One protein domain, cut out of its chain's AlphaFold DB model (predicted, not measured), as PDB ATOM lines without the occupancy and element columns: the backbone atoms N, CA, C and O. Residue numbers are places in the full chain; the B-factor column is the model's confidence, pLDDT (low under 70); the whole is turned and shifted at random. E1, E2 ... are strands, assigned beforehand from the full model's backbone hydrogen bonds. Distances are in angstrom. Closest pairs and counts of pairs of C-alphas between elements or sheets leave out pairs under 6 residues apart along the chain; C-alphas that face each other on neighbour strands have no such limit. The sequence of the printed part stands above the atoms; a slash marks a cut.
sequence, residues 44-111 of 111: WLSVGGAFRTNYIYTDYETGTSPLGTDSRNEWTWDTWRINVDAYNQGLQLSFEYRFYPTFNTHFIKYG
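AT A GLANCE: This is residues 44 to 111 of the 111 residues of an uncharacterized protein of Saprospirales bacterium (UniProt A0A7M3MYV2). The model is one long, narrow, twisted ribbon: a sheet of four antiparallel strands in which E1 and E2 make a long hairpin, E3 folds back along part of E2, and the short E4 folds back along part of E3. A long loop, residues 57 to 73, runs out beyond one end of the E1 and E2 hairpin, and residues 62 to 67 of it stick out free. The printed part has 68 residues with four named strands, E1, E2, E3 and E4 along the chain, and no named helix; the sheet's order is E1 - E2 - E3 - E4, all antiparallel, and the class is all strand. The whole is extended, with a radius of gyration of the C-alphas of 19.9 A, and it spans 67 by 19 by 15 A, the outline of a rod.

IN THESE COORDINATES: Find C-alpha 44 at (-27.648, -65.785, -27.100), where the printed part begins with E1, residues 44 to 56. From there E1 runs 39.8 A to C-alpha 56 at (-59.168, -43.621, -37.160). Pass over residues 57 to 73, which hold no named element, and you reach E2, residues 74 to 88, the longest strand with 15 residues and 44.5 A from first to last C-alpha. After two residues look for E3, residues 91 to 99, which measures 26.8 A. Six residues later comes E4, residues 106 to 110, 13.2 A long, ending at C-alpha 110 at (-37.037, -55.704, -15.472). Gly 111 after it is the chain's last residue.

HOW THE PARTS SIT: Begin with E1 and look for its neighbour E2: the two are a hairpin, antiparallel, with 170 degrees between their N-to-C directions. Their C-alphas face each other from 44 and 87, 5.3 A apart, to 56 and 74, 5.2 A apart. Look there for N 46 and O 85, 2.7 A apart, and N 74 and O 56, 3.1 A apart, both within hydrogen-bond range. E2 and E3 are the next hairpin, antiparallel at 169 degrees. C-alphas 88 and 91 face each other at 5.3 A, and C-alphas 81 and 98 at 4.4 A. N 84 and O 95, 2.8 A apart, and N 99 and O 80, 2.9 A apart, are within hydrogen-bond range. E3 and E4 are a hairpin too, antiparallel at 167 degrees, and here C-alphas 97 and 108 face each other at 5.3 A. Across this pair N 109 and O 96 are within hydrogen-bond range at 3.4 A. The four strands form a meander, each strand the antiparallel neighbour of the one before. E1 and E4 are the edge strands and E2 and E3 the inner ones; E4 is apart from both E1 and E2.

THE WHOLE: The two C-alphas farthest apart are those of Gly 63, in the loop, and Gln 89, between E2 and E3, at 67.2 A. The C-alphas of Trp 44 and Gly 111, the first and last printed residues, are 16.8 A apart. From edge to edge of the sheet the strands' lines turn by 33 degrees, and its C-alphas lie up to 4.9 A off their best plane. The link from E1 to E2 is long with 17 residues, the link from E2 to E3 is tight, and the link from E3 to E4 is short. The printed part has no cut. In the B-factor column the mean pLDDT of the printed part is 73.9, and 30 residues are under 70: residues 58 to 74, 77 to 78 and 101 to 111.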
ATOM      1  N   TRP A  44     -26.816 -66.358 -26.050       89.31
ATOM      2  CA  TRP A  44     -27.648 -65.785 -27.100       89.31
ATOM      3  C   TRP A  44     -28.111 -64.381 -26.731       89.31
ATOM      4  O   TRP A  44     -28.254 -64.037 -25.559       89.31
ATOM      5  N   LEU A  45     -28.337 -63.573 -27.764       91.25
ATOM      6  CA  LEU A  45     -28.916 -62.241 -27.682       91.25
ATOM      7  C   LEU A  45     -30.057 -62.163 -28.697       91.25
ATOM      8  O   LEU A  45     -29.856 -62.404 -29.885       91.25
ATOM      9  N   SER A  46     -31.241 -61.807 -28.222       92.19
ATOM     10  CA  SER A  46     -32.427 -61.534 -29.020       92.19
ATOM     11  C   SER A  46     -32.776 -60.061 -28.879       92.19
ATOM     12  O   SER A  46     -32.984 -59.565 -27.772       92.19
ATOM     13  N   VAL A  47     -32.839 -59.360 -30.008       92.81
ATOM     14  CA  VAL A  47     -33.330 -57.984 -30.070       92.81
ATOM     15  C   VAL A  47     -34.593 -57.985 -30.911       92.81
ATOM     16  O   VAL A  47     -34.580 -58.353 -32.084       92.81
ATOM     17  N   GLY A  48     -35.689 -57.581 -30.291       92.06
ATOM     18  CA  GLY A  48     -37.005 -57.505 -30.893       92.06
ATOM     19  C   GLY A  48     -37.681 -56.180 -30.587       92.06
ATOM     20  O   GLY A  48     -37.125 -55.277 -29.961       92.06
ATOM     21  N   GLY A  49     -38.919 -56.062 -31.037       90.56
ATOM     22  CA  GLY A  49     -39.692 -54.857 -30.818       90.56
ATOM     23  C   GLY A  49     -41.032 -54.890 -31.523       90.56
ATOM     24  O   GLY A  49     -41.412 -55.886 -32.135       90.56
ATOM     25  N   ALA A  50     -41.759 -53.788 -31.409       89.81
ATOM     26  CA  ALA A  50     -43.010 -53.575 -32.123       89.81
ATOM     27  C   ALA A  50     -43.231 -52.079 -32.352       89.81
ATOM     28  O   ALA A  50     -42.915 -51.269 -31.482       89.81
ATOM     29  N   PHE A  51     -43.816 -51.721 -33.491       87.81
ATOM     30  CA  PHE A  51     -44.371 -50.390 -33.727       87.81
ATOM     31  C   PHE A  51     -45.895 -50.487 -33.739       87.81
ATOM     32  O   PHE A  51     -46.456 -51.473 -34.218       87.81
ATOM     33  N   ARG A  52     -46.568 -49.468 -33.207       85.94
ATOM     34  CA  ARG A  52     -48.022 -49.341 -33.247       85.94
ATOM     35  C   ARG A  52     -48.396 -48.058 -33.966       85.94
ATOM     36  O   ARG A  52     -47.909 -46.980 -33.634       85.94
ATOM     37  N   THR A  53     -49.266 -48.204 -34.951       82.25
ATOM     38  CA  THR A  53     -49.880 -47.099 -35.683       82.25
ATOM     39  C   THR A  53     -51.384 -47.278 -35.618       82.25
ATOM     40  O   THR A  53     -51.866 -48.363 -35.942       82.25
ATOM     41  N   ASN A  54     -52.120 -46.233 -35.252       78.81
ATOM     42  CA  ASN A  54     -53.576 -46.240 -35.341       78.81
ATOM     43  C   ASN A  54     -54.017 -45.208 -36.378       78.81
ATOM     44  O   ASN A  54     -53.528 -44.078 -36.391       78.81
ATOM     45  N   TYR A  55     -54.954 -45.600 -37.234       80.69
ATOM     46  CA  TYR A  55     -55.642 -44.701 -38.149       80.69
ATOM     47  C   TYR A  55     -57.134 -44.809 -37.868       80.69
ATOM     48  O   TYR A  55     -57.707 -45.893 -37.983       80.69
ATOM     49  N   ILE A  56     -57.740 -43.702 -37.455       77.88
ATOM     50  CA  ILE A  56     -59.168 -43.621 -37.160       77.88
ATOM     51  C   ILE A  56     -59.797 -42.714 -38.210       77.88
ATOM     52  O   ILE A  56     -59.413 -41.551 -38.335       77.88
ATOM     53  N   TYR A  57     -60.761 -43.259 -38.952       71.44
ATOM     54  CA  TYR A  57     -61.627 -42.512 -39.856       71.44
ATOM     55  C   TYR A  57     -63.023 -42.487 -39.243       71.44
ATOM     56  O   TYR A  57     -63.640 -43.538 -39.075       71.44
ATOM     57  N   THR A  58     -63.495 -41.300 -38.871       68.56
ATOM     58  CA  THR A  58     -64.842 -41.125 -38.318       68.56
ATOM     59  C   THR A  58     -65.597 -40.132 -39.178       68.56
ATOM     60  O   THR A  58     -65.185 -38.976 -39.301       68.56
ATOM     61  N   ASP A  59     -66.697 -40.601 -39.756       65.94
ATOM     62  CA  ASP A  59     -67.664 -39.784 -40.473       65.94
ATOM     63  C   ASP A  59     -68.913 -39.642 -39.601       65.94
ATOM     64  O   ASP A  59     -69.404 -40.626 -39.041       65.94
ATOM     65  N   TYR A  60     -69.382 -38.412 -39.428       65.50
ATOM     66  CA  TYR A  60     -70.565 -38.115 -38.633       65.50
ATOM     67  C   TYR A  60     -71.670 -37.693 -39.592       65.50
ATOM     68  O   TYR A  60     -71.583 -36.630 -40.207       65.50
ATOM     69  N   GLU A  61     -72.732 -38.495 -39.699       60.62
ATOM     70  CA  GLU A  61     -73.928 -38.063 -40.415       60.62
ATOM     71  C   GLU A  61     -74.504 -36.824 -39.715       60.62
ATOM     72  O   GLU A  61     -74.808 -36.819 -38.520       60.62
ATOM     73  N   THR A  62     -74.592 -35.734 -40.472       57.25
ATOM     74  CA  THR A  62     -75.092 -34.432 -40.035       57.25
ATOM     75  C   THR A  62     -76.424 -34.550 -39.304       57.25
ATOM     76  O   THR A  62     -77.433 -34.910 -39.907       57.25
ATOM     77  N   GLY A  63     -76.451 -34.113 -38.043       55.69
ATOM     78  CA  GLY A  63     -77.689 -33.671 -37.409       55.69
ATOM     79  C   GLY A  63     -77.936 -34.190 -36.005       55.69
ATOM     80  O   GLY A  63     -78.923 -34.877 -35.790       55.69
ATOM     81  N   THR A  64     -77.100 -33.821 -35.031       55.34
ATOM     82  CA  THR A  64     -77.533 -33.427 -33.672       55.34
ATOM     83  C   THR A  64     -76.311 -33.044 -32.825       55.34
ATOM     84  O   THR A  64     -75.423 -33.861 -32.621       55.34
ATOM     85  N   SER A  65     -76.316 -31.821 -32.270       47.75
ATOM     86  CA  SER A  65     -75.372 -31.256 -31.272       47.75
ATOM     87  C   SER A  65     -74.229 -30.363 -31.820       47.75
ATOM     88  O   SER A  65     -73.702 -30.633 -32.895       47.75
ATOM     89  N   PRO A  66     -73.830 -29.273 -31.117       55.72
ATOM     90  CA  PRO A  66     -72.963 -28.205 -31.634       55.72
ATOM     91  C   PRO A  66     -71.464 -28.543 -31.536       55.72
ATOM     92  O   PRO A  66     -70.632 -27.670 -31.295       55.72
ATOM     93  N   LEU A  67     -71.108 -29.817 -31.672       53.34
ATOM     94  CA  LEU A  67     -69.723 -30.270 -31.699       53.34
ATOM     95  C   LEU A  67     -69.374 -30.499 -33.169       53.34
ATOM     96  O   LEU A  67     -70.027 -31.302 -33.825       53.34
ATOM     97  N   GLY A  68     -68.425 -29.708 -33.681       48.91
ATOM     98  CA  GLY A  68     -68.117 -29.564 -35.107       48.91
ATOM     99  C   GLY A  68     -68.170 -30.875 -35.892       48.91
ATOM    100  O   GLY A  68     -67.534 -31.857 -35.520       48.91
ATOM    101  N   THR A  69     -68.921 -30.852 -36.991       49.06
ATOM    102  CA  THR A  69     -69.100 -31.915 -37.997       49.06
ATOM    103  C   THR A  69     -67.831 -32.205 -38.806       49.06
ATOM    104  O   THR A  69     -67.902 -32.644 -39.950       49.06
ATOM    105  N   ASP A  70     -66.659 -31.921 -38.248       49.88
ATOM    106  CA  ASP A  70     -65.393 -32.103 -38.934       49.88
ATOM    107  C   ASP A  70     -64.989 -33.569 -38.794       49.88
ATOM    108  O   ASP A  70     -64.815 -34.069 -37.679       49.88
ATOM    109  N   SER A  71     -64.853 -34.264 -39.924       52.19
ATOM    110  CA  SER A  71     -64.330 -35.628 -39.985       52.19
ATOM    111  C   SER A  71     -63.067 -35.733 -39.127       52.19
ATOM    112  O   SER A  71     -62.033 -35.126 -39.429       52.19
ATOM    113  N   ARG A  72     -63.141 -36.486 -38.025       57.44
ATOM    114  CA  ARG A  72     -62.005 -36.654 -37.112       57.44
ATOM    115  C   ARG A  72     -61.119 -37.766 -37.644       57.44
ATOM    116  O   ARG A  72     -61.211 -38.915 -37.224       57.44
ATOM    117  N   ASN A  73     -60.291 -37.392 -38.612       56.44
ATOM    118  CA  ASN A  73     -59.238 -38.242 -39.144       56.44
ATOM    119  C   ASN A  73     -58.008 -38.101 -38.254       56.44
ATOM    120  O   ASN A  73     -57.299 -37.097 -38.327       56.44
ATOM    121  N   GLU A  74     -57.771 -39.090 -37.399       67.25
ATOM    122  CA  GLU A  74     -56.631 -39.094 -36.487       67.25
ATOM    123  C   GLU A  74     -55.669 -40.218 -36.876       67.25
ATOM    124  O   GLU A  74     -55.993 -41.407 -36.802       67.25
ATOM    125  N   TRP A  75     -54.480 -39.831 -37.334       71.69
ATOM    126  CA  TRP A  75     -53.355 -40.740 -37.518       71.69
ATOM    127  C   TRP A  75     -52.432 -40.589 -36.315       71.69
ATOM    128  O   TRP A  75     -51.867 -39.517 -36.094       71.69
ATOM    129  N   THR A  76     -52.290 -41.650 -35.523       71.00
ATOM    130  CA  THR A  76     -51.420 -41.655 -34.347       71.00
ATOM    131  C   THR A  76     -50.301 -42.670 -34.526       71.00
ATOM    132  O   THR A  76     -50.530 -43.866 -34.715       71.00
ATOM    133  N   TRP A  77     -49.063 -42.186 -34.445       69.31
ATOM    134  CA  TRP A  77     -47.897 -43.023 -34.190       69.31
ATOM    135  C   TRP A  77     -47.581 -42.929 -32.702       69.31
ATOM    136  O   TRP A  77     -46.883 -42.027 -32.245       69.31
ATOM    137  N   ASP A  78     -48.215 -43.798 -31.925       69.56
ATOM    138  CA  ASP A  78     -48.344 -43.607 -30.485       69.56
ATOM    139  C   ASP A  78     -47.374 -44.459 -29.668       69.56
ATOM    140  O   ASP A  78     -47.133 -44.160 -28.499       69.56
ATOM    141  N   THR A  79     -46.819 -45.537 -30.226       78.06
ATOM    142  CA  THR A  79     -45.925 -46.426 -29.481       78.06
ATOM    143  C   THR A  79     -44.926 -47.141 -30.372       78.06
ATOM    144  O   THR A  79     -45.271 -47.722 -31.399       78.06
ATOM    145  N   TRP A  80     -43.684 -47.199 -29.906       82.44
ATOM    146  CA  TRP A  80     -42.695 -48.155 -30.385       82.44
ATOM    147  C   TRP A  80     -41.946 -48.757 -29.195       82.44
ATOM    148  O   TRP A  80     -41.710 -48.104 -28.175       82.44
ATOM    149  N   ARG A  81     -41.674 -50.056 -29.291       87.12
ATOM    150  CA  ARG A  81     -41.170 -50.906 -28.214       87.12
ATOM    151  C   ARG A  81     -39.902 -51.603 -28.664       87.12
ATOM    152  O   ARG A  81     -39.856 -52.099 -29.787       87.12
ATOM    153  N   ILE A  82     -38.939 -51.694 -27.758       89.38
ATOM    154  CA  ILE A  82     -37.712 -52.469 -27.910       89.38
ATOM    155  C   ILE A  82     -37.701 -53.541 -26.820       89.38
ATOM    156  O   ILE A  82     -37.982 -53.251 -25.657       89.38
ATOM    157  N   ASN A  83     -37.388 -54.769 -27.214       91.38
ATOM    158  CA  ASN A  83     -37.215 -55.929 -26.353       91.38
ATOM    159  C   ASN A  83     -35.791 -56.450 -26.540       91.38
ATOM    160  O   ASN A  83     -35.366 -56.665 -27.672       91.38
ATOM    161  N   VAL A  84     -35.058 -56.633 -25.449       90.31
ATOM    162  CA  VAL A  84     -33.727 -57.236 -25.454       90.31
ATOM    163  C   VAL A  84     -33.729 -58.374 -24.451       90.31
ATOM    164  O   VAL A  84     -33.894 -58.140 -23.257       90.31
ATOM    165  N   ASP A  85     -33.525 -59.587 -24.942       91.50
ATOM    166  CA  ASP A  85     -33.379 -60.781 -24.121       91.50
ATOM    167  C   ASP A  85     -31.996 -61.371 -24.366       91.50
ATOM    168  O   ASP A  85     -31.561 -61.503 -25.510       91.50
ATOM    169  N   ALA A  86     -31.288 -61.713 -23.300       88.19
ATOM    170  CA  ALA A  86     -29.972 -62.311 -23.395       88.19
ATOM    171  C   ALA A  86     -29.825 -63.458 -22.404       88.19
ATOM    172  O   ALA A  86     -30.391 -63.444 -21.309       88.19
ATOM    173  N   TYR A  87     -29.009 -64.428 -22.783       87.69
ATOM    174  CA  TYR A  87     -28.586 -65.511 -21.917       87.69
ATOM    175  C   TYR A  87     -27.097 -65.733 -22.106       87.69
ATOM    176  O   TYR A  87     -26.603 -65.724 -23.231       87.69
ATOM    177  N   ASN A  88     -26.382 -65.940 -21.011       87.75
ATOM    178  CA  ASN A  88     -24.983 -66.328 -21.033       87.75
ATOM    179  C   ASN A  88     -24.694 -67.156 -19.782       87.75
ATOM    180  O   ASN A  88     -24.892 -66.668 -18.673       87.75
ATOM    181  N   GLN A  89     -24.260 -68.407 -19.960       84.38
ATOM    182  CA  GLN A  89     -23.715 -69.249 -18.884       84.38
ATOM    183  C   GLN A  89     -24.552 -69.258 -17.581       84.38
ATOM    184  O   GLN A  89     -24.014 -69.212 -16.477       84.38
ATOM    185  N   GLY A  90     -25.884 -69.321 -17.702       81.12
ATOM    186  CA  GLY A  90     -26.815 -69.365 -16.564       81.12
ATOM    187  C   GLY A  90     -27.313 -68.003 -16.063       81.12
ATOM    188  O   GLY A  90     -28.221 -67.966 -15.236       81.12
ATOM    189  N   LEU A  91     -26.782 -66.892 -16.579       80.75
ATOM    190  CA  LEU A  91     -27.315 -65.548 -16.365       80.75
ATOM    191  C   LEU A  91     -28.308 -65.206 -17.482       80.75
ATOM    192  O   LEU A  91     -27.949 -65.231 -18.660       80.75
ATOM    193  N   GLN A  92     -29.542 -64.866 -17.110       87.50
ATOM    194  CA  GLN A  92     -30.579 -64.390 -18.026       87.50
ATOM    195  C   GLN A  92     -30.866 -62.910 -17.755       87.50
ATOM    196  O   GLN A  92     -30.987 -62.505 -16.602       87.50
ATOM    197  N   LEU A  93     -30.971 -62.112 -18.816       85.06
ATOM    198  CA  LEU A  93     -31.353 -60.704 -18.764       85.06
ATOM    199  C   LEU A  93     -32.547 -60.480 -19.687       85.06
ATOM    200  O   LEU A  93     -32.518 -60.913 -20.837       85.06
ATOM    201  N   SER A  94     -33.564 -59.769 -19.198       87.69
ATOM    202  CA  SER A  94     -34.685 -59.308 -20.014       87.69
ATOM    203  C   SER A  94     -34.940 -57.820 -19.787       87.69
ATOM    204  O   SER A  94     -35.115 -57.353 -18.659       87.69
ATOM    205  N   PHE A  95     -34.940 -57.059 -20.878       85.56
ATOM    206  CA  PHE A  95     -35.153 -55.622 -20.892       85.56
ATOM    207  C   PHE A  95     -36.241 -55.265 -21.904       85.56
ATOM    208  O   PHE A  95     -36.133 -55.562 -23.093       85.56
ATOM    209  N   GLU A  96     -37.285 -54.572 -21.448       85.31
ATOM    210  CA  GLU A  96     -38.278 -53.950 -22.323       85.31
ATOM    211  C   GLU A  96     -38.293 -52.438 -22.091       85.31
ATOM    212  O   GLU A  96     -38.449 -51.970 -20.959       85.31
ATOM    213  N   TYR A  97     -38.201 -51.681 -23.185       84.75
ATOM    214  CA  TYR A  97     -38.431 -50.242 -23.193       84.75
ATOM    215  C   TYR A  97     -39.541 -49.882 -24.165       84.75
ATOM    216  O   TYR A  97     -39.587 -50.357 -25.304       84.75
ATOM    217  N   ARG A  98     -40.433 -49.000 -23.720       85.81
ATOM    218  CA  ARG A  98     -41.539 -48.498 -24.524       85.81
ATOM    219  C   ARG A  98     -41.504 -46.985 -24.576       85.81
ATOM    220  O   ARG A  98     -41.505 -46.320 -23.541       85.81
ATOM    221  N   PHE A  99     -41.517 -46.465 -25.793       79.06
ATOM    222  CA  PHE A  99     -41.570 -45.043 -26.052       79.06
ATOM    223  C   PHE A  99     -42.970 -44.648 -26.510       79.06
ATOM    224  O   PHE A  99     -43.516 -45.246 -27.440       79.06
ATOM    225  N   TYR A 100     -43.519 -43.622 -25.867       79.06
ATOM    226  CA  TYR A 100     -44.798 -43.013 -26.200       79.06
ATOM    227  C   TYR A 100     -44.541 -41.572 -26.673       79.06
ATOM    228  O   TYR A 100     -44.325 -40.692 -25.845       79.06
ATOM    229  N   PRO A 101     -44.527 -41.293 -27.988       69.31
ATOM    230  CA  PRO A 101     -44.264 -39.944 -28.498       69.31
ATOM    231  C   PRO A 101     -45.343 -38.938 -28.081       69.31
ATOM    232  O   PRO A 101     -45.053 -37.772 -27.836       69.31
ATOM    233  N   THR A 102     -46.591 -39.401 -27.992       64.50
ATOM    234  CA  THR A 102     -47.774 -38.597 -27.659       64.50
ATOM    235  C   THR A 102     -47.997 -38.417 -26.161       64.50
ATOM    236  O   THR A 102     -48.671 -37.477 -25.752       64.50
ATOM    237  N   PHE A 103     -47.416 -39.281 -25.327       58.81
ATOM    238  CA  PHE A 103     -47.543 -39.226 -23.875       58.81
ATOM    239  C   PHE A 103     -46.143 -39.332 -23.288       58.81
ATOM    240  O   PHE A 103     -45.583 -40.416 -23.309       58.81
ATOM    241  N   ASN A 104     -45.575 -38.234 -22.776       57.00
ATOM    242  CA  ASN A 104     -44.222 -38.153 -22.199       57.00
ATOM    243  C   ASN A 104     -44.049 -39.035 -20.936       57.00
ATOM    244  O   ASN A 104     -43.873 -38.551 -19.822       57.00
ATOM    245  N   THR A 105     -44.190 -40.344 -21.098       61.22
ATOM    246  CA  THR A 105     -44.211 -41.372 -20.064       61.22
ATOM    247  C   THR A 105     -43.357 -42.532 -20.548       61.22
ATOM    248  O   THR A 105     -43.430 -42.941 -21.707       61.22
ATOM    249  N   HIS A 106     -42.519 -43.054 -19.658       66.06
ATOM    250  CA  HIS A 106     -41.555 -44.100 -19.969       66.06
ATOM    251  C   HIS A 106     -41.674 -45.206 -18.930       66.06
ATOM    252  O   HIS A 106     -41.719 -44.931 -17.731       66.06
ATOM    253  N   PHE A 107     -41.716 -46.452 -19.393       65.25
ATOM    254  CA  PHE A 107     -41.790 -47.621 -18.524       65.25
ATOM    255  C   PHE A 107     -40.635 -48.552 -18.859       65.25
ATOM    256  O   PHE A 107     -40.398 -48.860 -20.027       65.25
ATOM    257  N   ILE A 108     -39.939 -48.988 -17.815       68.25
ATOM    258  CA  ILE A 108     -38.913 -50.020 -17.885       68.25
ATOM    259  C   ILE A 108     -39.452 -51.196 -17.083       68.25
ATOM    260  O   ILE A 108     -39.815 -51.031 -15.917       68.25
ATOM    261  N   LYS A 109     -39.526 -52.368 -17.711       66.31
ATOM    262  CA  LYS A 109     -39.851 -53.617 -17.023       66.31
ATOM    263  C   LYS A 109     -38.590 -54.474 -16.973       66.31
ATOM    264  O   LYS A 109     -38.031 -54.781 -18.021       66.31
ATOM    265  N   TYR A 110     -38.168 -54.820 -15.762       63.81
ATOM    266  CA  TYR A 110     -37.037 -55.704 -15.472       63.81
ATOM    267  C   TYR A 110     -37.547 -57.005 -14.842       63.81
ATOM    268  O   TYR A 110     -38.489 -56.976 -14.042       63.81
ATOM    269  N   GLY A 111     -36.944 -58.126 -15.236       52.12
ATOM    270  CA  GLY A 111     -37.194 -59.477 -14.734       52.12
ATOM    271  C   GLY A 111     -35.909 -60.283 -14.756       52.12
ATOM    272  O   GLY A 111     -35.129 -60.080 -15.715       52.12
TER     273      GLY A 111